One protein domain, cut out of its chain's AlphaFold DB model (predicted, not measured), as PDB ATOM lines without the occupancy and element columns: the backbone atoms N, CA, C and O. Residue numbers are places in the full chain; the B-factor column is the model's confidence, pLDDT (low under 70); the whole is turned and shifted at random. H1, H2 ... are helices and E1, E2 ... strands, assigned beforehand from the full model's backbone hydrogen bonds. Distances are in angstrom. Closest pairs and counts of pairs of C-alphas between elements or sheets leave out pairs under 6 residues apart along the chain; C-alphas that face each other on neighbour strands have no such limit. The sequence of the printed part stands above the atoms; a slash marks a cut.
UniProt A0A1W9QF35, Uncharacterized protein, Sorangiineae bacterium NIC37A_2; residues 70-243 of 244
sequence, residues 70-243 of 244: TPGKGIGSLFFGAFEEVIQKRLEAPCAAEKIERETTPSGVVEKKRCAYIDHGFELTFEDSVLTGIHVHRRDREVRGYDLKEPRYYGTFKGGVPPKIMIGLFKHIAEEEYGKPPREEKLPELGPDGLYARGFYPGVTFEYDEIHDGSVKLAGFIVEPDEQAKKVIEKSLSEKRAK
ATOM      1  N   THR A  70      75.127 -10.721 201.181       96.44
ATOM      2  CA  THR A  70      75.006  -9.426 200.517       96.44
ATOM      3  C   THR A  70      74.103  -8.543 201.377       96.44
ATOM      4  O   THR A  70      72.889  -8.778 201.391       96.44
ATOM      5  N   PRO A  71      74.662  -7.548 202.097       96.00
ATOM      6  CA  PRO A  71      73.889  -6.671 202.973       96.00
ATOM      7  C   PRO A  71      72.681  -6.080 202.245       96.00
ATOM      8  O   PRO A  71      72.789  -5.683 201.082       96.00
ATOM      9  N   GLY A  72      71.521  -6.074 202.897       95.69
ATOM     10  CA  GLY A  72      70.285  -5.565 202.303       95.69
ATOM     11  C   GLY A  72      69.523  -6.572 201.443       95.69
ATOM     12  O   GLY A  72      68.324  -6.403 201.227       95.69
ATOM     13  N   LYS A  73      70.191  -7.617 200.936       95.44
ATOM     14  CA  LYS A  73      69.667  -8.431 199.823       95.44
ATOM     15  C   LYS A  73      69.458  -9.900 200.166       95.44
ATOM     16  O   LYS A  73      68.472 -10.482 199.710       95.44
ATOM     17  N   GLY A  74      70.366 -10.499 200.938       95.44
ATOM     18  CA  GLY A  74      70.259 -11.893 201.369       95.44
ATOM     19  C   GLY A  74      71.597 -12.629 201.481       95.44
ATOM     20  O   GLY A  74      72.637 -11.997 201.677       95.44
ATOM     21  N   ILE A  75      71.581 -13.961 201.345       94.25
ATOM     22  CA  ILE A  75      72.777 -14.826 201.380       94.25
ATOM     23  C   ILE A  75      72.850 -15.726 200.143       94.25
ATOM     24  O   ILE A  75      71.963 -16.538 199.894       94.25
ATOM     25  N   GLY A  76      73.912 -15.601 199.344       90.94
ATOM     26  CA  GLY A  76      74.099 -16.364 198.111       90.94
ATOM     27  C   GLY A  76      72.880 -16.286 197.185       90.94
ATOM     28  O   GLY A  76      72.539 -15.225 196.666       90.94
ATOM     29  N   SER A  77      72.215 -17.423 196.975       89.25
ATOM     30  CA  SER A  77      70.999 -17.515 196.158       89.25
ATOM     31  C   SER A  77      69.700 -17.317 196.958       89.25
ATOM     32  O   SER A  77      68.617 -17.358 196.376       89.25
ATOM     33  N   LEU A  78      69.767 -17.104 198.270       93.81
ATOM     34  CA  LEU A  78      68.611 -16.875 199.135       93.81
ATOM     35  C   LEU A  78      68.392 -15.366 199.264       93.81
ATOM     36  O   LEU A  78      69.219 -14.667 199.847       93.81
ATOM     37  N   PHE A  79      67.299 -14.855 198.702       95.06
ATOM     38  CA  PHE A  79      67.007 -13.422 198.649       95.06
ATOM     39  C   PHE A  79      65.644 -13.110 199.259       95.06
ATOM     40  O   PHE A  79      64.706 -13.907 199.166       95.06
ATOM     41  N   PHE A  80      65.531 -11.933 199.866       97.81
ATOM     42  CA  PHE A  80      64.287 -11.461 200.471       97.81
ATOM     43  C   PHE A  80      63.123 -11.429 199.476       97.81
ATOM     44  O   PHE A  80      63.290 -11.101 198.300       97.81
ATOM     45  N   GLY A  81      61.931 -11.780 199.956       96.75
ATOM     46  CA  GLY A  81      60.726 -11.873 199.133       96.75
ATOM     47  C   GLY A  81      60.585 -13.181 198.346       96.75
ATOM     48  O   GLY A  81      59.546 -13.391 197.717       96.75
ATOM     49  N   ALA A  82      61.587 -14.069 198.376       96.88
ATOM     50  CA  ALA A  82      61.464 -15.418 197.831       96.88
ATOM     51  C   ALA A  82      60.480 -16.263 198.653       96.88
ATOM     52  O   ALA A  82      60.421 -16.157 199.878       96.88
ATOM     53  N   PHE A  83      59.737 -17.139 197.979       96.19
ATOM     54  CA  PHE A  83      58.844 -18.083 198.646       96.19
ATOM     55  C   PHE A  83      59.617 -19.250 199.272       96.19
ATOM     56  O   PHE A  83      60.606 -19.721 198.707       96.19
ATOM     57  N   GLU A  84      59.122 -19.756 200.398       95.50
ATOM     58  CA  GLU A  84      59.697 -20.879 201.149       95.50
ATOM     59  C   GLU A  84      59.999 -22.098 200.266       95.50
ATOM     60  O   GLU A  84      61.102 -22.635 200.307       95.50
ATOM     61  N   GLU A  85      59.066 -22.483 199.396       93.50
ATOM     62  CA  GLU A  85      59.220 -23.618 198.476       93.50
ATOM     63  C   GLU A  85      60.421 -23.448 197.530       93.50
ATOM     64  O   GLU A  85      61.145 -24.401 197.232       93.50
ATOM     65  N   VAL A  86      60.671 -22.215 197.072       93.88
ATOM     66  CA  VAL A  86      61.817 -21.894 196.209       93.88
ATOM     67  C   VAL A  86      63.120 -22.034 196.985       93.88
ATOM     68  O   VAL A  86      64.104 -22.537 196.442       93.88
ATOM     69  N   ILE A  87      63.130 -21.600 198.246       93.56
ATOM     70  CA  ILE A  87      64.294 -21.685 199.129       93.56
ATOM     71  C   ILE A  87      64.620 -23.143 199.460       93.56
ATOM     72  O   ILE A  87      65.752 -23.568 199.251       93.56
ATOM     73  N   GLN A  88      63.633 -23.933 199.885       91.31
ATOM     74  CA  GLN A  88      63.825 -25.351 200.200       91.31
ATOM     75  C   GLN A  88      64.317 -26.142 198.986       91.31
ATOM     76  O   GLN A  88      65.222 -26.962 199.110       91.31
ATOM     77  N   LYS A  89      63.797 -25.842 197.788       90.12
ATOM     78  CA  LYS A  89      64.291 -26.450 196.548       90.12
ATOM     79  C   LYS A  89      65.753 -26.097 196.262       90.12
ATOM     80  O   LYS A  89      66.488 -26.953 195.787       90.12
ATOM     81  N   ARG A  90      66.177 -24.856 196.527       88.50
ATOM     82  CA  ARG A  90      67.575 -24.414 196.336       88.50
ATOM     83  C   ARG A  90      68.533 -25.029 197.347       88.50
ATOM     84  O   ARG A  90      69.693 -25.235 197.016       88.50
ATOM     85  N   LEU A  91      68.057 -25.268 198.564       87.62
ATOM     86  CA  LEU A  91      68.831 -25.906 199.626       87.62
ATOM     87  C   LEU A  91      68.791 -27.435 199.546       87.62
ATOM     88  O   LEU A  91      69.497 -28.088 200.303       87.62
ATOM     89  N   GLU A  92      67.968 -27.991 198.651       88.19
ATOM     90  CA  GLU A  92      67.753 -29.431 198.469       88.19
ATOM     91  C   GLU A  92      67.327 -30.154 199.763       88.19
ATOM     92  O   GLU A  92      67.418 -31.376 199.868       88.19
ATOM     93  N   ALA A  93      66.826 -29.402 200.748       83.25
ATOM     94  CA  ALA A  93      66.457 -29.903 202.062       83.25
ATOM     95  C   ALA A  93      65.416 -28.997 202.754       83.25
ATOM     96  O   ALA A  93      65.458 -27.766 202.611       83.25
ATOM     97  N   PRO A  94      64.492 -29.578 203.546       90.44
ATOM     98  CA  PRO A  94      63.703 -28.818 204.512       90.44
ATOM     99  C   PRO A  94      64.590 -28.336 205.677       90.44
ATOM    100  O   PRO A  94      65.699 -28.836 205.866       90.44
ATOM    101  N   CYS A  95      64.114 -27.383 206.488       92.69
ATOM    102  CA  CYS A  95      64.835 -27.042 207.719       92.69
ATOM    103  C   CYS A  95      64.761 -28.159 208.760       92.69
ATOM    104  O   CYS A  95      63.807 -28.933 208.814       92.69
ATOM    105  N   ALA A  96      65.788 -28.215 209.610       94.00
ATOM    106  CA  ALA A  96      65.930 -29.233 210.645       94.00
ATOM    107  C   ALA A  96      65.022 -28.982 211.858       94.00
ATOM    108  O   ALA A  96      64.702 -29.918 212.588       94.00
ATOM    109  N   ALA A  97      64.632 -27.727 212.085       95.50
ATOM    110  CA  ALA A  97      63.685 -27.342 213.119       95.50
ATOM    111  C   ALA A  97      62.860 -26.138 212.662       95.50
ATOM    112  O   ALA A  97      63.370 -25.246 211.978       95.50
ATOM    113  N   GLU A  98      61.593 -26.103 213.061       95.94
ATOM    114  CA  GLU A  98      60.682 -25.013 212.737       95.94
ATOM    115  C   GLU A  98      59.888 -24.552 213.955       95.94
ATOM    116  O   GLU A  98      59.583 -25.326 214.863       95.94
ATOM    117  N   LYS A  99      59.553 -23.266 213.964       96.62
ATOM    118  CA  LYS A  99      58.623 -22.670 214.915       96.62
ATOM    119  C   LYS A  99      57.652 -21.793 214.154       96.62
ATOM    120  O   LYS A  99      58.070 -20.937 213.379       96.62
ATOM    121  N   ILE A 100      56.365 -21.999 214.400       96.44
ATOM    122  CA  ILE A 100      55.287 -21.256 213.755       96.44
ATOM    123  C   ILE A 100      54.566 -20.437 214.820       96.44
ATOM    124  O   ILE A 100      54.072 -20.973 215.812       96.44
ATOM    125  N   GLU A 101      54.506 -19.133 214.602       95.19
ATOM    126  CA  GLU A 101      53.790 -18.168 215.423       95.19
ATOM    127  C   GLU A 101      52.678 -17.559 214.561       95.19
ATOM    128  O   GLU A 101      52.913 -17.136 213.429       95.19
ATOM    129  N   ARG A 102      51.441 -17.547 215.064       95.19
ATOM    130  CA  ARG A 102      50.291 -16.970 214.354       95.19
ATOM    131  C   ARG A 102      49.780 -15.762 215.108       95.19
ATOM    132  O   ARG A 102      49.502 -15.846 216.301       95.19
ATOM    133  N   GLU A 103      49.626 -14.664 214.390       92.94
ATOM    134  CA  GLU A 103      49.183 -13.388 214.930       92.94
ATOM    135  C   GLU A 103      47.906 -12.950 214.209       92.94
ATOM    136  O   GLU A 103      47.824 -12.988 212.981       92.94
ATOM    137  N   THR A 104      46.883 -12.549 214.968       92.62
ATOM    138  CA  THR A 104      45.646 -12.009 214.391       92.62
ATOM    139  C   THR A 104      45.756 -10.494 214.316       92.62
ATOM    140  O   THR A 104      45.829  -9.821 215.340       92.62
ATOM    141  N   THR A 105      45.742  -9.961 213.098       87.94
ATOM    142  CA  THR A 105      45.749  -8.520 212.819       87.94
ATOM    143  C   THR A 105      44.376  -8.083 212.290       87.94
ATOM    144  O   THR A 105      43.599  -8.930 211.838       87.94
ATOM    145  N   PRO A 106      44.064  -6.773 212.246       90.06
ATOM    146  CA  PRO A 106      42.847  -6.286 211.590       90.06
ATOM    147  C   PRO A 106      42.733  -6.687 210.109       90.06
ATOM    148  O   PRO A 106      41.635  -6.718 209.566       90.06
ATOM    149  N   SER A 107      43.860  -6.998 209.456       84.06
ATOM    150  CA  SER A 107      43.919  -7.424 208.050       84.06
ATOM    151  C   SER A 107      43.844  -8.948 207.866       84.06
ATOM    152  O   SER A 107      43.916  -9.424 206.736       84.06
ATOM    153  N   GLY A 108      43.709  -9.719 208.952       88.19
ATOM    154  CA  GLY A 108      43.640 -11.182 208.938       88.19
ATOM    155  C   GLY A 108      44.716 -11.859 209.791       88.19
ATOM    156  O   GLY A 108      45.440 -11.214 210.553       88.19
ATOM    157  N   VAL A 109      44.806 -13.186 209.670       91.38
ATOM    158  CA  VAL A 109      45.802 -14.005 210.376       91.38
ATOM    159  C   VAL A 109      47.106 -14.032 209.581       91.38
ATOM    160  O   VAL A 109      47.118 -14.534 208.452       91.38
ATOM    161  N   VAL A 110      48.174 -13.530 210.199       92.25
ATOM    162  CA  VAL A 110      49.548 -13.545 209.688       92.25
ATOM    163  C   VAL A 110      50.294 -14.712 210.324       92.25
ATOM    164  O   VAL A 110      50.274 -14.879 211.547       92.25
ATOM    165  N   GLU A 111      50.948 -15.529 209.503       95.19
ATOM    166  CA  GLU A 111      51.799 -16.622 209.977       95.19
ATOM    167  C   GLU A 111      53.276 -16.231 209.873       95.19
ATOM    168  O   GLU A 111      53.768 -15.937 208.788       95.19
ATOM    169  N   LYS A 112      53.994 -16.250 210.998       96.44
ATOM    170  CA  LYS A 112      55.446 -16.069 211.063       96.44
ATOM    171  C   LYS A 112      56.097 -17.415 211.359       96.44
ATOM    172  O   LYS A 112      55.882 -17.996 212.422       96.44
ATOM    173  N   LYS A 113      56.897 -17.916 210.426       96.88
ATOM    174  CA  LYS A 113      57.620 -19.183 210.546       96.88
ATOM    175  C   LYS A 113      59.116 -18.921 210.649       96.88
ATOM    176  O   LYS A 113      59.697 -18.312 209.759       96.88
ATOM    177  N   ARG A 114      59.756 -19.429 211.697       97.56
ATOM    178  CA  ARG A 114      61.218 -19.500 211.811       97.56
ATOM    179  C   ARG A 114      61.686 -20.907 211.488       97.56
ATOM    180  O   ARG A 114      61.088 -21.872 211.953       97.56
ATOM    181  N   CYS A 115      62.747 -21.027 210.705       96.94
ATOM    182  CA  CYS A 115      63.180 -22.275 210.078       96.94
ATOM    183  C   CYS A 115      64.707 -22.369 210.204       96.94
ATOM    184  O   CYS A 115      65.436 -21.610 209.560       96.94
ATOM    185  N   ALA A 116      65.188 -23.257 211.076       96.81
ATOM    186  CA  ALA A 116      66.605 -23.400 211.397       96.81
ATOM    187  C   ALA A 116      67.277 -24.450 210.504       96.81
ATOM    188  O   ALA A 116      66.953 -25.642 210.542       96.81
ATOM    189  N   TYR A 117      68.272 -24.014 209.738       94.69
ATOM    190  CA  TYR A 117      69.171 -24.866 208.966       94.69
ATOM    191  C   TYR A 117      70.423 -25.124 209.804       94.69
ATOM    192  O   TYR A 117      71.494 -24.572 209.553       94.69
ATOM    193  N   ILE A 118      70.241 -25.940 210.849       94.38
ATOM    194  CA  ILE A 118      71.203 -26.141 211.944       94.38
ATOM    195  C   ILE A 118      72.600 -26.466 211.408       94.38
ATOM    196  O   ILE A 118      73.552 -25.769 211.747       94.38
ATOM    197  N   ASP A 119      72.718 -27.451 210.516       91.19
ATOM    198  CA  ASP A 119      74.015 -27.917 210.005       91.19
ATOM    199  C   ASP A 119      74.709 -26.886 209.093       91.19
ATOM    200  O   ASP A 119      75.931 -26.905 208.949       91.19
ATOM    201  N   HIS A 120      73.949 -25.939 208.530       91.31
ATOM    202  CA  HIS A 120      74.470 -24.838 207.716       91.31
ATOM    203  C   HIS A 120      74.756 -23.557 208.515       91.31
ATOM    204  O   HIS A 120      75.309 -22.609 207.960       91.31
ATOM    205  N   GLY A 121      74.384 -23.500 209.797       93.75
ATOM    206  CA  GLY A 121      74.683 -22.359 210.662       93.75
ATOM    207  C   GLY A 121      73.823 -21.115 210.419       93.75
ATOM    208  O   GLY A 121      74.294 -20.005 210.653       93.75
ATOM    209  N   PHE A 122      72.582 -21.255 209.938       95.62
ATOM    210  CA  PHE A 122      71.678 -20.109 209.782       95.62
ATOM    211  C   PHE A 122      70.201 -20.436 210.054       95.62
ATOM    212  O   PHE A 122      69.761 -21.587 209.999       95.62
ATOM    213  N   GLU A 123      69.427 -19.393 210.325       97.00
ATOM    214  CA  GLU A 123      67.978 -19.383 210.481       97.00
ATOM    215  C   GLU A 123      67.348 -18.457 209.433       97.00
ATOM    216  O   GLU A 123      67.876 -17.387 209.114       97.00
ATOM    217  N   LEU A 124      66.200 -18.873 208.903       97.56
ATOM    218  CA  LEU A 124      65.363 -18.069 208.021       97.56
ATOM    219  C   LEU A 124      64.026 -17.764 208.695       97.56
ATOM    220  O   LEU A 124      63.390 -18.655 209.263       97.56
ATOM    221  N   THR A 125      63.580 -16.515 208.585       97.75
ATOM    222  CA  THR A 125      62.247 -16.078 209.014       97.75
ATOM    223  C   THR A 125      61.367 -15.838 207.797       97.75
ATOM    224  O   THR A 125      61.742 -15.098 206.888       97.75
ATOM    225  N   PHE A 126      60.187 -16.442 207.802       97.56
ATOM    226  CA  PHE A 126      59.166 -16.309 206.780       97.56
ATOM    227  C   PHE A 126      57.911 -15.660 207.360       97.56
ATOM    228  O   PHE A 126      57.480 -16.019 208.453       97.56
ATOM    229  N   GLU A 127      57.292 -14.759 206.607       97.06
ATOM    230  CA  GLU A 127      55.936 -14.260 206.853       97.06
ATOM    231  C   GLU A 127      55.035 -14.743 205.718       97.06
ATOM    232  O   GLU A 127      55.350 -14.515 204.553       97.06
ATOM    233  N   ASP A 128      53.954 -15.460 206.025       95.38
ATOM    234  CA  ASP A 128      53.051 -16.065 205.036       95.38
ATOM    235  C   ASP A 128      53.816 -16.827 203.918       95.38
ATOM    236  O   ASP A 128      53.523 -16.713 202.726       95.38
ATOM    237  N   SER A 129      54.837 -17.603 204.304       96.06
ATOM    238  CA  SER A 129      55.760 -18.331 203.408       96.06
ATOM    239  C   SER A 129      56.666 -17.458 202.521       96.06
ATOM    240  O   SER A 129      57.242 -17.966 201.556       96.06
ATOM    241  N   VAL A 130      56.821 -16.165 202.810       97.56
ATOM    242  CA  VAL A 130      57.732 -15.235 202.118       97.56
ATOM    243  C   VAL A 130      58.931 -14.933 203.010       97.56
ATOM    244  O   VAL A 130      58.750 -14.569 204.164       97.56
ATOM    245  N   LEU A 131      60.157 -15.065 202.496       98.00
ATOM    246  CA  LEU A 131      61.383 -14.821 203.262       98.00
ATOM    247  C   LEU A 131      61.521 -13.336 203.635       98.00
ATOM    248  O   LEU A 131      61.629 -12.484 202.749       98.00
ATOM    249  N   THR A 132      61.583 -13.041 204.933       97.50
ATOM    250  CA  THR A 132      61.668 -11.677 205.487       97.50
ATOM    251  C   THR A 132      62.875 -11.442 206.389       97.50
ATOM    252  O   THR A 132      63.264 -10.292 206.575       97.50
ATOM    253  N   GLY A 133      63.502 -12.497 206.916       97.44
ATOM    254  CA  GLY A 133      64.659 -12.383 207.807       97.44
ATOM    255  C   GLY A 133      65.672 -13.503 207.602       97.44
ATOM    256  O   GLY A 133      65.299 -14.630 207.276       97.44
ATOM    257  N   ILE A 134      66.953 -13.186 207.791       98.31
ATOM    258  CA  ILE A 134      68.057 -14.150 207.729       98.31
ATOM    259  C   ILE A 134      68.996 -13.874 208.899       98.31
ATOM    260  O   ILE A 134      69.477 -12.749 209.053       98.31
ATOM    261  N   HIS A 135      69.289 -14.903 209.688       97.94
ATOM    262  CA  HIS A 135      70.229 -14.828 210.803       97.94
ATOM    263  C   HIS A 135      71.270 -15.931 210.656       97.94
ATOM    264  O   HIS A 135      70.954 -17.113 210.661       97.94
ATOM    265  N   VAL A 136      72.526 -15.548 210.479       97.00
ATOM    266  CA  VAL A 136      73.667 -16.458 210.462       97.00
ATOM    267  C   VAL A 136      74.269 -16.513 211.858       97.00
ATOM    268  O   VAL A 136      74.510 -15.473 212.473       97.00
ATOM    269  N   HIS A 137      74.558 -17.717 212.330       96.31
ATOM    270  CA  HIS A 137      75.108 -17.976 213.651       96.31
ATOM    271  C   HIS A 137      76.496 -18.587 213.532       96.31
ATOM    272  O   HIS A 137      76.802 -19.342 212.605       96.31
ATOM    273  N   ARG A 138      77.351 -18.292 214.509       94.25
ATOM    274  CA  ARG A 138      78.592 -19.030 214.673       94.25
ATOM    275  C   ARG A 138      78.323 -20.480 215.011       94.25
ATOM    276  O   ARG A 138      77.326 -20.818 215.650       94.25
ATOM    277  N   ARG A 139      79.311 -21.294 214.650       90.75
ATOM    278  CA  ARG A 139      79.428 -22.650 215.152       90.75
ATOM    279  C   ARG A 139      79.340 -22.628 216.677       90.75
ATOM    280  O   ARG A 139      79.854 -21.703 217.310       90.75
ATOM    281  N   ASP A 140      78.718 -23.649 217.241       86.44
ATOM    282  CA  ASP A 140      78.683 -23.899 218.686       86.44
ATOM    283  C   ASP A 140      77.733 -22.973 219.472       86.44
ATOM    284  O   ASP A 140      77.632 -23.103 220.690       86.44
ATOM    285  N   ARG A 141      76.976 -22.082 218.808       92.00
ATOM    286  CA  ARG A 141      75.798 -21.449 219.430       92.00
ATOM    287  C   ARG A 141      74.678 -22.472 219.568       92.00
ATOM    288  O   ARG A 141      74.403 -23.221 218.627       92.00
ATOM    289  N   GLU A 142      74.034 -22.496 220.727       93.12
ATOM    290  CA  GLU A 142      72.896 -23.377 220.974       93.12
ATOM    291  C   GLU A 142      71.701 -22.950 220.112       93.12
ATOM    292  O   GLU A 142      71.372 -21.767 219.993       93.12
ATOM    293  N   VAL A 143      71.026 -23.922 219.506       94.38
ATOM    294  CA  VAL A 143      69.786 -23.700 218.762       94.38
ATOM    295  C   VAL A 143      68.655 -23.570 219.779       94.38
ATOM    296  O   VAL A 143      68.193 -24.559 220.345       94.38
ATOM    297  N   ARG A 144      68.209 -22.336 220.027       92.31
ATOM    298  CA  ARG A 144      67.205 -22.023 221.054       92.31
ATOM    299  C   ARG A 144      65.864 -21.644 220.445       92.31
ATOM    300  O   ARG A 144      65.779 -21.115 219.345       92.31
ATOM    301  N   GLY A 145      64.800 -21.843 221.220       91.00
ATOM    302  CA  GLY A 145      63.455 -21.409 220.839       91.00
ATOM    303  C   GLY A 145      62.735 -22.351 219.876       91.00
ATOM    304  O   GLY A 145      61.745 -21.931 219.291       91.00
ATOM    305  N   TYR A 146      63.192 -23.596 219.748       93.81
ATOM    306  CA  TYR A 146      62.567 -24.666 218.971       93.81
ATOM    307  C   TYR A 146      62.227 -25.855 219.877       93.81
ATOM    308  O   TYR A 146      62.865 -26.037 220.912       93.81
ATOM    309  N   ASP A 147      61.245 -26.670 219.483       92.50
ATOM    310  CA  ASP A 147      60.928 -27.926 220.175       92.50
ATOM    311  C   ASP A 147      61.914 -29.023 219.738       92.50
ATOM    312  O   ASP A 147      61.687 -29.766 218.780       92.50
ATOM    313  N   LEU A 148      63.078 -29.047 220.390       91.62
ATOM    314  CA  LEU A 148      64.143 -30.014 220.137       91.62
ATOM    315  C   LEU A 148      64.158 -31.077 221.237       91.62
ATOM    316  O   LEU A 148      64.109 -30.765 222.423       91.62
ATOM    317  N   LYS A 149      64.300 -32.348 220.840       89.94
ATOM    318  CA  LYS A 149      64.393 -33.479 221.781       89.94
ATOM    319  C   LYS A 149      65.664 -33.454 222.633       89.94
ATOM    320  O   LYS A 149      65.683 -34.018 223.721       89.94
ATOM    321  N   GLU A 150      66.722 -32.840 222.118       91.50
ATOM    322  CA  GLU A 150      68.022 -32.705 222.764       91.50
ATOM    323  C   GLU A 150      68.658 -31.362 222.370       91.50
ATOM    324  O   GLU A 150      68.342 -30.850 221.288       91.50
ATOM    325  N   PRO A 151      69.546 -30.785 223.205       91.50
ATOM    326  CA  PRO A 151      70.283 -29.583 222.836       91.50
ATOM    327  C   PRO A 151      71.061 -29.807 221.538       91.50
ATOM    328  O   PRO A 151      71.866 -30.735 221.431       91.50
ATOM    329  N   ARG A 152      70.826 -28.946 220.547       94.06
ATOM    330  CA  ARG A 152      71.585 -28.918 219.293       94.06
ATOM    331  C   ARG A 152      72.332 -27.602 219.182       94.06
ATOM    332  O   ARG A 152      71.895 -26.588 219.712       94.06
ATOM    333  N   TYR A 153      73.432 -27.627 218.447       93.50
ATOM    334  CA  TYR A 153      74.270 -26.463 218.199       93.50
ATOM    335  C   TYR A 153      74.380 -26.229 216.700       93.50
ATOM    336  O   TYR A 153      74.361 -27.186 215.921       93.50
ATOM    337  N   TYR A 154      74.480 -24.964 216.301       93.56
ATOM    338  CA  TYR A 154      74.680 -24.610 214.903       93.56
ATOM    339  C   TYR A 154      76.018 -25.149 214.386       93.56
ATOM    340  O   TYR A 154      77.048 -25.089 215.066       93.56
ATOM    341  N   GLY A 155      75.981 -25.661 213.157       92.00
ATOM    342  CA  GLY A 155      77.149 -26.049 212.383       92.00
ATOM    343  C   GLY A 155      77.938 -24.839 211.886       92.00
ATOM    344  O   GLY A 155      77.723 -23.696 212.292       92.00
ATOM    345  N   THR A 156      78.895 -25.090 210.997       91.19
ATOM    346  CA  THR A 156      79.749 -24.016 210.477       91.19
ATOM    347  C   THR A 156      79.118 -23.386 209.245       91.19
ATOM    348  O   THR A 156      79.012 -24.034 208.203       91.19
ATOM    349  N   PHE A 157      78.779 -22.103 209.334       92.56
ATOM    350  CA  PHE A 157      78.417 -21.328 208.156       92.56
ATOM    351  C   PHE A 157      79.622 -21.159 207.225       92.56
ATOM    352  O   PHE A 157      80.666 -20.636 207.624       92.56
ATOM    353  N   LYS A 158      79.473 -21.584 205.969       89.75
ATOM    354  CA  LYS A 158      80.479 -21.369 204.928       89.75
ATOM    355  C   LYS A 158      80.194 -20.084 204.176       89.75
ATOM    356  O   LYS A 158      79.396 -20.077 203.245       89.75
ATOM    357  N   GLY A 159      80.875 -19.018 204.552       90.94
ATOM    358  CA  GLY A 159      80.816 -17.745 203.853       90.94
ATOM    359  C   GLY A 159      80.974 -16.588 204.820       90.94
ATOM    360  O   GLY A 159      81.316 -16.766 205.992       90.94
ATOM    361  N   GLY A 160      80.702 -15.392 204.329       93.00
ATOM    362  CA  GLY A 160      80.854 -14.175 205.103       93.00
ATOM    363  C   GLY A 160      80.256 -12.979 204.393       93.00
ATOM    364  O   GLY A 160      79.482 -13.130 203.451       93.00
ATOM    365  N   VAL A 161      80.631 -11.786 204.829       94.00
ATOM    366  CA  VAL A 161      80.309 -10.528 204.154       94.00
ATOM    367  C   VAL A 161      81.549 -10.094 203.359       94.00
ATOM    368  O   VAL A 161      82.636  -9.980 203.935       94.00
ATOM    369  N   PRO A 162      81.444  -9.856 202.040       90.00
ATOM    370  CA  PRO A 162      82.564  -9.347 201.256       90.00
ATOM    371  C   PRO A 162      83.092  -8.001 201.796       90.00
ATOM    372  O   PRO A 162      82.302  -7.199 202.298       90.00
ATOM    373  N   PRO A 163      84.400  -7.707 201.657       81.94
ATOM    374  CA  PRO A 163      85.391  -8.512 200.944       81.94
ATOM    375  C   PRO A 163      85.999  -9.669 201.756       81.94
ATOM    376  O   PRO A 163      86.512 -10.592 201.130       81.94
ATOM    377  N   LYS A 164      85.987  -9.643 203.099       82.00
ATOM    378  CA  LYS A 164      86.718 -10.628 203.938       82.00
ATOM    379  C   LYS A 164      86.150 -10.840 205.349       82.00
ATOM    380  O   LYS A 164      86.853 -11.331 206.227       82.00
ATOM    381  N   ILE A 165      84.903 -10.465 205.609       94.56
ATOM    382  CA  ILE A 165      84.343 -10.539 206.960       94.56
ATOM    383  C   ILE A 165      83.732 -11.914 207.200       94.56
ATOM    384  O   ILE A 165      82.655 -12.222 206.702       94.56
ATOM    385  N   MET A 166      84.416 -12.731 207.993       93.75
ATOM    386  CA  MET A 166      84.014 -14.100 208.311       93.75
ATOM    387  C   MET A 166      83.680 -14.230 209.796       93.75
ATOM    388  O   MET A 166      84.266 -13.554 210.643       93.75
ATOM    389  N   ILE A 167      82.768 -15.142 210.129       94.50
ATOM    390  CA  ILE A 167      82.508 -15.496 211.527       94.50
ATOM    391  C   ILE A 167      83.799 -16.000 212.186       94.50
ATOM    392  O   ILE A 167      84.569 -16.753 211.593       94.50
ATOM    393  N   GLY A 168      84.023 -15.587 213.432       93.44
ATOM    394  CA  GLY A 168      85.200 -15.927 214.227       93.44
ATOM    395  C   GLY A 168      86.314 -14.882 214.181       93.44
ATOM    396  O   GLY A 168      87.246 -14.973 214.979       93.44
ATOM    397  N   LEU A 169      86.225 -13.866 213.314       95.56
ATOM    398  CA  LEU A 169      87.162 -12.742 213.350       95.56
ATOM    399  C   LEU A 169      87.057 -11.988 214.678       95.56
ATOM    400  O   LEU A 169      85.963 -11.764 215.194       95.56
ATOM    401  N   PHE A 170      88.192 -11.551 215.219       96.50
ATOM    402  CA  PHE A 170      88.183 -10.632 216.353       96.50
ATOM    403  C   PHE A 170      87.488  -9.328 215.967       96.50
ATOM    404  O   PHE A 170      87.647  -8.843 214.845       96.50
ATOM    405  N   LYS A 171      86.758  -8.733 216.916       96.19
ATOM    406  CA  LYS A 171      85.999  -7.498 216.678       96.19
ATOM    407  C   LYS A 171      86.853  -6.392 216.046       96.19
ATOM    408  O   LYS A 171      86.428  -5.799 215.064       96.19
ATOM    409  N   HIS A 172      88.063  -6.162 216.560       95.19
ATOM    410  CA  HIS A 172      88.952  -5.120 216.037       95.19
ATOM    411  C   HIS A 172      89.369  -5.365 214.578       95.19
ATOM    412  O   HIS A 172      89.427  -4.413 213.813       95.19
ATOM    413  N   ILE A 173      89.582  -6.624 214.171       95.69
ATOM    414  CA  ILE A 173      89.901  -6.980 212.778       95.69
ATOM    415  C   ILE A 173      88.681  -6.749 211.884       95.69
ATOM    416  O   ILE A 173      88.799  -6.190 210.799       95.69
ATOM    417  N   ALA A 174      87.491  -7.145 212.344       94.94
ATOM    418  CA  ALA A 174      86.262  -6.914 211.589       94.94
ATOM    419  C   ALA A 174      86.000  -5.411 211.370       94.94
ATOM    420  O   ALA A 174      85.591  -5.021 210.282       94.94
ATOM    421  N   GLU A 175      86.264  -4.572 212.375       94.88
ATOM    422  CA  GLU A 175      86.142  -3.111 212.263       94.88
ATOM    423  C   GLU A 175      87.247  -2.465 211.419       94.88
ATOM    424  O   GLU A 175      87.008  -1.433 210.797       94.88
ATOM    425  N   GLU A 176      88.450  -3.037 211.389       94.06
ATOM    426  CA  GLU A 176      89.531  -2.573 210.514       94.06
ATOM    427  C   GLU A 176      89.191  -2.824 209.039       94.06
ATOM    428  O   GLU A 176      89.351  -1.938 208.203       94.06
ATOM    429  N   GLU A 177      88.653  -4.006 208.735       92.81
ATOM    430  CA  GLU A 177      88.322  -4.425 207.370       92.81
ATOM    431  C   GLU A 177      86.992  -3.837 206.864       92.81
ATOM    432  O   GLU A 177      86.876  -3.486 205.689       92.81
ATOM    433  N   TYR A 178      85.972  -3.733 207.723       93.62
ATOM    434  CA  TYR A 178      84.627  -3.274 207.338       93.62
ATOM    435  C   TYR A 178      84.339  -1.813 207.712       93.62
ATOM    436  O   TYR A 178      83.350  -1.231 207.264       93.62
ATOM    437  N   GLY A 179      85.205  -1.208 208.525       94.50
ATOM    438  CA  GLY A 179      84.948   0.061 209.192       94.50
ATOM    439  C   GLY A 179      84.192  -0.120 210.510       94.50
ATOM    440  O   GLY A 179      83.568  -1.147 210.771       94.50
ATOM    441  N   LYS A 180      84.235   0.911 211.359       96.06
ATOM    442  CA  LYS A 180      83.445   0.941 212.597       96.06
ATOM    443  C   LYS A 180      81.953   1.057 212.283       96.06
ATOM    444  O   LYS A 180      81.591   1.792 211.357       96.06
ATOM    445  N   PRO A 181      81.076   0.416 213.072       96.94
ATOM    446  CA  PRO A 181      79.646   0.526 212.847       96.94
ATOM    447  C   PRO A 181      79.169   1.963 213.124       96.94
ATOM    448  O   PRO A 181      79.557   2.550 214.137       96.94
ATOM    449  N   PRO A 182      78.294   2.537 212.274       97.06
ATOM    450  CA  PRO A 182      77.653   3.829 212.535       97.06
ATOM    451  C   PRO A 182      76.934   3.898 213.885       97.06
ATOM    452  O   PRO A 182      76.861   4.957 214.509       97.06
ATOM    453  N   ARG A 183      76.388   2.762 214.327       97.50
ATOM    454  CA  ARG A 183      75.756   2.598 215.631       97.50
ATOM    455  C   ARG A 183      76.178   1.266 216.225       97.50
ATOM    456  O   ARG A 183      76.115   0.243 215.552       97.50
ATOM    457  N   GLU A 184      76.537   1.278 217.498       97.56
ATOM    458  CA  GLU A 184      76.795   0.071 218.275       97.56
ATOM    459  C   GLU A 184      75.863   0.040 219.485       97.56
ATOM    460  O   GLU A 184      75.666   1.052 220.158       97.56
ATOM    461  N   GLU A 185      75.300  -1.127 219.759       97.19
ATOM    462  CA  GLU A 185      74.586  -1.423 220.993       97.19
ATOM    463  C   GLU A 185      75.404  -2.439 221.781       97.19
ATOM    464  O   GLU A 185      75.590  -3.572 221.337       97.19
ATOM    465  N   LYS A 186      75.902  -2.034 222.947       95.56
ATOM    466  CA  LYS A 186      76.510  -2.957 223.904       95.56
ATOM    467  C   LYS A 186      75.443  -3.432 224.869       95.56
ATOM    468  O   LYS A 186      74.682  -2.612 225.385       95.56
ATOM    469  N   LEU A 187      75.408  -4.732 225.119       91.19
ATOM    470  CA  LEU A 187      74.500  -5.278 226.114       91.19
ATOM    471  C   LEU A 187      75.069  -5.016 227.517       91.19
ATOM    472  O   LEU A 187      76.280  -5.135 227.714       91.19
ATOM    473  N   PRO A 188      74.227  -4.615 228.488       84.19
ATOM    474  CA  PRO A 188      74.674  -4.325 229.851       84.19
ATOM    475  C   PRO A 188      75.168  -5.581 230.581       84.19
ATOM    476  O   PRO A 188      76.023  -5.491 231.456       84.19
ATOM    477  N   GLU A 189      74.647  -6.742 230.191       90.00
ATOM    478  CA  GLU A 189      75.050  -8.065 230.650       90.00
ATOM    479  C   GLU A 189      75.245  -8.959 229.426       90.00
ATOM    480  O   GLU A 189      74.576  -8.763 228.405       90.00
ATOM    481  N   LEU A 190      76.149  -9.940 229.517       89.12
ATOM    482  CA  LEU A 190      76.335 -10.904 228.439       89.12
ATOM    483  C   LEU A 190      75.025 -11.656 228.199       89.12
ATOM    484  O   LEU A 190      74.460 -12.269 229.108       89.12
ATOM    485  N   GLY A 191      74.549 -11.595 226.960       85.00
ATOM    486  CA  GLY A 191      73.366 -12.320 226.541       85.00
ATOM    487  C   GLY A 191      73.601 -13.833 226.490       85.00
ATOM    488  O   GLY A 191      74.708 -14.324 226.746       85.00
ATOM    489  N   PRO A 192      72.562 -14.591 226.101       80.94
ATOM    490  CA  PRO A 192      72.706 -16.003 225.773       80.94
ATOM    491  C   PRO A 192      73.896 -16.222 224.834       80.94
ATOM    492  O   PRO A 192      74.119 -15.438 223.912       80.94
ATOM    493  N   ASP A 193      74.673 -17.270 225.098       85.62
ATOM    494  CA  ASP A 193      75.844 -17.662 224.302       85.62
ATOM    495  C   ASP A 193      76.989 -16.629 224.265       85.62
ATOM    496  O   ASP A 193      77.875 -16.720 223.416       85.62
ATOM    497  N   GLY A 194      77.005 -15.677 225.205       91.75
ATOM    498  CA  GLY A 194      78.073 -14.683 225.342       91.75
ATOM    499  C   GLY A 194      77.876 -13.434 224.486       91.75
ATOM    500  O   GLY A 194      78.838 -12.695 224.293       91.75
ATOM    501  N   LEU A 195      76.668 -13.181 223.968       95.44
ATOM    502  CA  LEU A 195      76.391 -11.993 223.157       95.44
ATOM    503  C   LEU A 195      76.752 -10.709 223.916       95.44
ATOM    504  O   LEU A 195      76.138 -10.366 224.924       95.44
ATOM    505  N   TYR A 196      77.740  -9.995 223.391       96.38
ATOM    506  CA  TYR A 196      78.358  -8.825 224.004       96.38
ATOM    507  C   TYR A 196      77.863  -7.519 223.372       96.38
ATOM    508  O   TYR A 196      77.528  -6.559 224.069       96.38
ATOM    509  N   ALA A 197      77.809  -7.463 222.039       97.31
ATOM    510  CA  ALA A 197      77.428  -6.250 221.324       97.31
ATOM    511  C   ALA A 197      76.829  -6.531 219.944       97.31
ATOM    512  O   ALA A 197      77.053  -7.585 219.345       97.31
ATOM    513  N   ARG A 198      76.125  -5.530 219.413       98.06
ATOM    514  CA  ARG A 198      75.634  -5.477 218.036       98.06
ATOM    515  C   ARG A 198      76.152  -4.232 217.329       98.06
ATOM    516  O   ARG A 198      75.914  -3.115 217.786       98.06
ATOM    517  N   GLY A 199      76.852  -4.425 216.214       98.12
ATOM    518  CA  GLY A 199      77.274  -3.357 215.310       98.12
ATOM    519  C   GLY A 199      76.320  -3.258 214.126       98.12
ATOM    520  O   GLY A 199      76.185  -4.218 213.373       98.12
ATOM    521  N   PHE A 200      75.659  -2.118 213.956       97.94
ATOM    522  CA  PHE A 200      74.635  -1.929 212.928       97.94
ATOM    523  C   PHE A 200      75.227  -1.252 211.697       97.94
ATOM    524  O   PHE A 200      75.651  -0.097 211.777       97.94
ATOM    525  N   TYR A 201      75.198  -1.944 210.561       96.56
ATOM    526  CA  TYR A 201      75.589  -1.432 209.249       96.56
ATOM    527  C   TYR A 201      74.374  -1.408 208.311       96.56
ATOM    528  O   TYR A 201      73.379  -2.095 208.555       96.56
ATOM    529  N   PRO A 202      74.417  -0.642 207.209       95.75
ATOM    530  CA  PRO A 202      73.346  -0.669 206.221       95.75
ATOM    531  C   PRO A 202      73.096  -2.087 205.679       95.75
ATOM    532  O   PRO A 202      73.932  -2.655 204.978       95.75
ATOM    533  N   GLY A 203      71.929  -2.652 206.003       95.62
ATOM    534  CA  GLY A 203      71.480  -3.957 205.512       95.62
ATOM    535  C   GLY A 203      72.115  -5.176 206.191       95.62
ATOM    536  O   GLY A 203      71.846  -6.305 205.771       95.62
ATOM    537  N   VAL A 204      72.956  -4.989 207.212       97.62
ATOM    538  CA  VAL A 204      73.490  -6.091 208.020       97.62
ATOM    539  C   VAL A 204      73.868  -5.617 209.420       97.62
ATOM    540  O   VAL A 204      74.523  -4.593 209.598       97.62
ATOM    541  N   THR A 205      73.510  -6.404 210.423       98.25
ATOM    542  CA  THR A 205      73.942  -6.218 211.806       98.25
ATOM    543  C   THR A 205      74.924  -7.322 212.171       98.25
ATOM    544  O   THR A 205      74.650  -8.507 211.977       98.25
ATOM    545  N   PHE A 206      76.090  -6.937 212.681       98.00
ATOM    546  CA  PHE A 206      77.105  -7.859 213.178       98.00
ATOM    547  C   PHE A 206      76.855  -8.118 214.654       98.00
ATOM    548  O   PHE A 206      76.781  -7.180 215.447       98.00
ATOM    549  N   GLU A 207      76.748  -9.387 215.024       98.06
ATOM    550  CA  GLU A 207      76.690  -9.801 216.421       98.06
ATOM    551  C   GLU A 207      78.079 -10.209 216.894       98.06
ATOM    552  O   GLU A 207      78.767 -10.977 216.219       98.06
ATOM    553  N   TYR A 208      78.484  -9.715 218.057       97.81
ATOM    554  CA  TYR A 208      79.766 -10.030 218.667       97.81
ATOM    555  C   TYR A 208      79.551 -10.767 219.981       97.81
ATOM    556  O   TYR A 208      78.827 -10.262 220.838       97.81
ATOM    557  N   ASP A 209      80.233 -11.897 220.152       97.31
ATOM    558  CA  ASP A 209      80.226 -12.664 221.397       97.31
ATOM    559  C   ASP A 209      81.558 -12.503 222.120       97.31
ATOM    560  O   ASP A 209      82.623 -12.558 221.498       97.31
ATOM    561  N   GLU A 210      81.493 -12.358 223.438       95.94
ATOM    562  CA  GLU A 210      82.613 -12.618 224.331       95.94
ATOM    563  C   GLU A 210      82.706 -14.130 224.566       95.94
ATOM    564  O   GLU A 210      81.729 -14.785 224.937       95.94
ATOM    565  N   ILE A 211      83.870 -14.712 224.294       91.38
ATOM    566  CA  ILE A 211      84.121 -16.141 224.528       91.38
ATOM    567  C   ILE A 211      84.910 -16.377 225.806       91.38
ATOM    568  O   ILE A 211      85.391 -15.445 226.432       91.38
ATOM    569  N   HIS A 212      85.055 -17.646 226.192       87.62
ATOM    570  CA  HIS A 212      85.640 -18.047 227.475       87.62
ATOM    571  C   HIS A 212      87.040 -17.485 227.770       87.62
ATOM    572  O   HIS A 212      87.406 -17.386 228.936       87.62
ATOM    573  N   ASP A 213      87.821 -17.124 226.748       89.62
ATOM    574  CA  ASP A 213      89.140 -16.495 226.908       89.62
ATOM    575  C   ASP A 213      89.074 -14.964 227.126       89.62
ATOM    576  O   ASP A 213      90.111 -14.307 227.200       89.62
ATOM    577  N   GLY A 214      87.867 -14.393 227.220       91.50
ATOM    578  CA  GLY A 214      87.597 -12.960 227.364       91.50
ATOM    579  C   GLY A 214      87.694 -12.168 226.056       91.50
ATOM    580  O   GLY A 214      87.513 -10.950 226.055       91.50
ATOM    581  N   SER A 215      87.997 -12.815 224.927       95.06
ATOM    582  CA  SER A 215      88.079 -12.125 223.641       95.06
ATOM    583  C   SER A 215      86.711 -11.976 222.976       95.06
ATOM    584  O   SER A 215      85.841 -12.840 223.064       95.06
ATOM    585  N   VAL A 216      86.532 -10.856 222.270       96.75
ATOM    586  CA  VAL A 216      85.290 -10.534 221.561       96.75
ATOM    587  C   VAL A 216      85.448 -10.843 220.076       96.75
ATOM    588  O   VAL A 216      86.298 -10.256 219.391       96.75
ATOM    589  N   LYS A 217      84.618 -11.755 219.569       97.00
ATOM    590  CA  LYS A 217      84.651 -12.223 218.177       97.00
ATOM    591  C   LYS A 217      83.310 -12.027 217.492       97.00
ATOM    592  O   LYS A 217      82.257 -12.116 218.112       97.00
ATOM    593  N   LEU A 218      83.365 -11.790 216.190       97.25
ATOM    594  CA  LEU A 218      82.212 -11.792 215.310       97.25
ATOM    595  C   LEU A 218      81.556 -13.175 215.343       97.25
ATOM    596  O   LEU A 218      82.181 -14.179 215.000       97.25
ATOM    597  N   ALA A 219      80.311 -13.218 215.783       97.00
ATOM    598  CA  ALA A 219      79.589 -14.434 216.118       97.00
ATOM    599  C   ALA A 219      78.306 -14.629 215.307       97.00
ATOM    600  O   ALA A 219      77.717 -15.706 215.354       97.00
ATOM    601  N   GLY A 220      77.870 -13.627 214.551       97.50
ATOM    602  CA  GLY A 220      76.712 -13.775 213.688       97.50
ATOM    603  C   GLY A 220      76.466 -12.578 212.788       97.50
ATOM    604  O   GLY A 220      77.039 -11.501 212.973       97.50
ATOM    605  N   PHE A 221      75.579 -12.794 211.823       97.94
ATOM    606  CA  PHE A 221      75.080 -11.772 210.913       97.94
ATOM    607  C   PHE A 221      73.561 -11.791 210.937       97.94
ATOM    608  O   PHE A 221      72.959 -12.812 210.619       97.94
ATOM    609  N   ILE A 222      72.936 -10.665 211.248       98.06
ATOM    610  CA  ILE A 222      71.511 -10.468 210.993       98.06
ATOM    611  C   ILE A 222      71.424  -9.671 209.701       98.06
ATOM    612  O   ILE A 222      71.843  -8.517 209.655       98.06
ATOM    613  N   VAL A 223      70.940 -10.291 208.629       97.81
ATOM    614  CA  VAL A 223      70.759  -9.598 207.351       97.81
ATOM    615  C   VAL A 223      69.395  -8.930 207.380       97.81
ATOM    616  O   VAL A 223      68.375  -9.587 207.593       97.81
ATOM    617  N   GLU A 224      69.384  -7.624 207.156       93.88
ATOM    618  CA  GLU A 224      68.170  -6.814 207.155       93.88
ATOM    619  C   GLU A 224      67.829  -6.439 205.710       93.88
ATOM    620  O   GLU A 224      68.745  -6.133 204.943       93.88
ATOM    621  N   PRO A 225      66.550  -6.455 205.301       96.38
ATOM    622  CA  PRO A 225      66.177  -6.064 203.949       96.38
ATOM    623  C   PRO A 225      66.416  -4.565 203.736       96.38
ATOM    624  O   PRO A 225      65.985  -3.730 204.535       96.38
ATOM    625  N   ASP A 226      67.067  -4.214 202.627       95.88
ATOM    626  CA  ASP A 226      67.138  -2.829 202.164       95.88
ATOM    627  C   ASP A 226      65.779  -2.347 201.621       95.88
ATOM    628  O   ASP A 226      64.808  -3.098 201.515       95.88
ATOM    629  N   GLU A 227      65.687  -1.068 201.259       96.94
ATOM    630  CA  GLU A 227      64.443  -0.480 200.744       96.94
ATOM    631  C   GLU A 227      63.926  -1.150 199.463       96.94
ATOM    632  O   GLU A 227      62.721  -1.152 199.202       96.94
ATOM    633  N   GLN A 228      64.807  -1.729 198.645       96.00
ATOM    634  CA  GLN A 228      64.390  -2.463 197.457       96.00
ATOM    635  C   GLN A 228      63.845  -3.841 197.844       96.00
ATOM    636  O   GLN A 228      62.779  -4.229 197.364       96.00
ATOM    637  N   ALA A 229      64.532  -4.554 198.733       96.25
ATOM    638  CA  ALA A 229      64.107  -5.842 199.266       96.25
ATOM    639  C   ALA A 229      62.767  -5.744 200.009       96.25
ATOM    640  O   ALA A 229      61.897  -6.587 199.790       96.25
ATOM    641  N   LYS A 230      62.544  -4.687 200.801       97.62
ATOM    642  CA  LYS A 230      61.256  -4.425 201.470       97.62
ATOM    643  C   LYS A 230      60.100  -4.326 200.477       97.62
ATOM    644  O   LYS A 230      59.092  -4.999 200.649       97.62
ATOM    645  N   LYS A 231      60.272  -3.579 199.380       97.50
ATOM    646  CA  LYS A 231      59.253  -3.481 198.317       97.50
ATOM    647  C   LYS A 231      58.959  -4.830 197.662       97.50
ATOM    648  O   LYS A 231      57.815  -5.112 197.310       97.50
ATOM    649  N   VAL A 232      59.984  -5.667 197.479       97.12
ATOM    650  CA  VAL A 232      59.805  -7.027 196.948       97.12
ATOM    651  C   VAL A 232      59.039  -7.895 197.946       97.12
ATOM    652  O   VAL A 232      58.105  -8.575 197.534       97.12
ATOM    653  N   ILE A 233      59.370  -7.831 199.240       97.31
ATOM    654  CA  ILE A 233      58.634  -8.525 200.310       97.31
ATOM    655  C   ILE A 233      57.159  -8.112 200.299       97.31
ATOM    656  O   ILE A 233      56.293  -8.976 200.206       97.31
ATOM    657  N   GLU A 234      56.864  -6.810 200.342       97.00
ATOM    658  CA  GLU A 234      55.492  -6.283 200.345       97.00
ATOM    659  C   GLU A 234      54.697  -6.772 199.132       97.00
ATOM    660  O   GLU A 234      53.566  -7.248 199.264       97.00
ATOM    661  N   LYS A 235      55.316  -6.722 197.947       97.19
ATOM    662  CA  LYS A 235      54.718  -7.243 196.720       97.19
ATOM    663  C   LYS A 235      54.431  -8.744 196.839       97.19
ATOM    664  O   LYS A 235      53.288  -9.146 196.629       97.19
ATOM    665  N   SER A 236      55.416  -9.559 197.217       96.56
ATOM    666  CA  SER A 236      55.256 -11.014 197.365       96.56
ATOM    667  C   SER A 236      54.182 -11.387 198.394       96.56
ATOM    668  O   SER A 236      53.379 -12.289 198.146       96.56
ATOM    669  N   LEU A 237      54.121 -10.674 199.523       95.56
ATOM    670  CA  LEU A 237      53.095 -10.862 200.552       95.56
ATOM    671  C   LEU A 237      51.700 -10.529 200.016       95.56
ATOM    672  O   LEU A 237      50.763 -11.303 200.223       95.56
ATOM    673  N   SER A 238      51.555  -9.417 199.288       93.62
ATOM    674  CA  SER A 238      50.272  -9.039 198.682       93.62
ATOM    675  C   SER A 238      49.779 -10.089 197.678       93.62
ATOM    676  O   SER A 238      48.613 -10.487 197.720       93.62
ATOM    677  N   GLU A 239      50.676 -10.622 196.842       93.75
ATOM    678  CA  GLU A 239      50.365 -11.675 195.872       93.75
ATOM    679  C   GLU A 239      49.971 -12.992 196.553       93.75
ATOM    680  O   GLU A 239      49.083 -13.696 196.066       93.75
ATOM    681  N   LYS A 240      50.614 -13.339 197.675       91.56
ATOM    682  CA  LYS A 240      50.283 -14.544 198.445       91.56
ATOM    683  C   LYS A 240      48.920 -14.420 199.118       91.56
ATOM    684  O   LYS A 240      48.120 -15.348 199.031       91.56
ATOM    685  N   ARG A 241      48.642 -13.278 199.753       89.69
ATOM    686  CA  ARG A 241      47.373 -13.018 200.451       89.69
ATOM    687  C   ARG A 241      46.187 -12.948 199.494       89.69
ATOM    688  O   ARG A 241      45.128 -13.445 199.836       89.69
ATOM    689  N   ALA A 242      46.375 -12.426 198.283       89.31
ATOM    690  CA  ALA A 242      45.330 -12.406 197.254       89.31
ATOM    691  C   ALA A 242      44.926 -13.806 196.744       89.31
ATOM    692  O   ALA A 242      43.885 -13.946 196.108       89.31
ATOM    693  N   LYS A 243      45.754 -14.833 196.980       86.00
ATOM    694  CA  LYS A 243      45.495 -16.227 196.580       86.00
ATOM    695  C   LYS A 243      44.913 -17.094 197.706       86.00
ATOM    696  O   LYS A 243      44.677 -18.276 197.466       86.00
TER     697      LYS A 243
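AT A GLANCE: This is residues 70 to 243 of the 244 residues of an uncharacterized protein of Sorangiineae bacterium NIC37A_2 (UniProt A0A1W9QF35). A single long antiparallel sheet of eight strands makes the body, twisted and curled like part of a barrel that stays open, E1 at one edge and E5 at the other. Helices H1 and H3 pack on the half with E1 to E4, and H2 packs on the half with E5 to E8. The printed part has 174 residues, with three named helices and eight named strands in the order H1 E1 E2 E3 E4 H2 E5 E6 E7 E8 H3. The sheet's order is E1 E2 E3 E4 E8 E7 E6 E5, and the class is mixed, helices and strands. It is compact, with a radius of gyration of the C-alphas of 16.6 A and spans of 52 by 39 by 33 A.

HOW THE PARTS SIT: The sheet holds two meanders, each strand the antiparallel neighbour of the one before: E1, residues 97 to 105, E2, 108 to 117, E3, 122 to 127, and E4, 130 to 137; then E5, 183 to 186, E6, 195 to 201, E7, 204 to 210, and E8, 216 to 223. E4 and E8 are antiparallel neighbours at 171 degrees, with N 136 and O 221 within hydrogen-bond range at 2.8 A. In the hairpin of E1 and E2, N 101 and O 112 are 2.8 A apart; in that of E7 and E8, N 205 and O 222 are 2.8 A apart. H3, residues 227 to 241, is on the sheet at a height of 8.5 A, over E4 and along the strands, at 3 degrees to E4 on the local plane; their closest C-alphas are those of Leu 237 and Val 130, 6.6 A. H2, residues 171 to 178, is on the sheet at 9.6 A, over E7 and along the strands, at 12 degrees to E7 on the local plane; its closest C-alpha to E8 is Lys 171, 5.1 A from Lys 217. H1, residues 84 to 91, is on the sheet at 8.2 A but over none of the strands, only just, with 2 of its C-alphas falling on E4; C-alphas 84 and 130 are their closest, 6.1 A apart. The sheet with H1 and H2 on one face makes two layers. H1, H2 and H3 are apart from one another, and in each every O i to N i+4 pair is within hydrogen-bond range.

IN THESE COORDINATES: E1 begins at C-alpha 97, (63.685, -27.342, 213.119), and is 26.0 A long. E2 is 29.0 A, E4 21.0 A and E8 20.3 A long; E7 is 19.8 A, E6 17.5 A, E3 17.0 A and E5 10.0 A. H1 is 10.5 A, H2 10.3 A and H3 21.2 A long, and H3 ends at C-alpha 241, (47.373, -13.018, 200.451).

THE WHOLE: The two C-alphas farthest apart are those of Asp 213 and Lys 243, 53.1 A. The printed part has no cut. The link from E4 to H2, residues 138 to 170, is long; within it residues 160 to 161 pair antiparallel with 165 to 166. The mean pLDDT of the printed part is 94.0, and no printed residue is under 70.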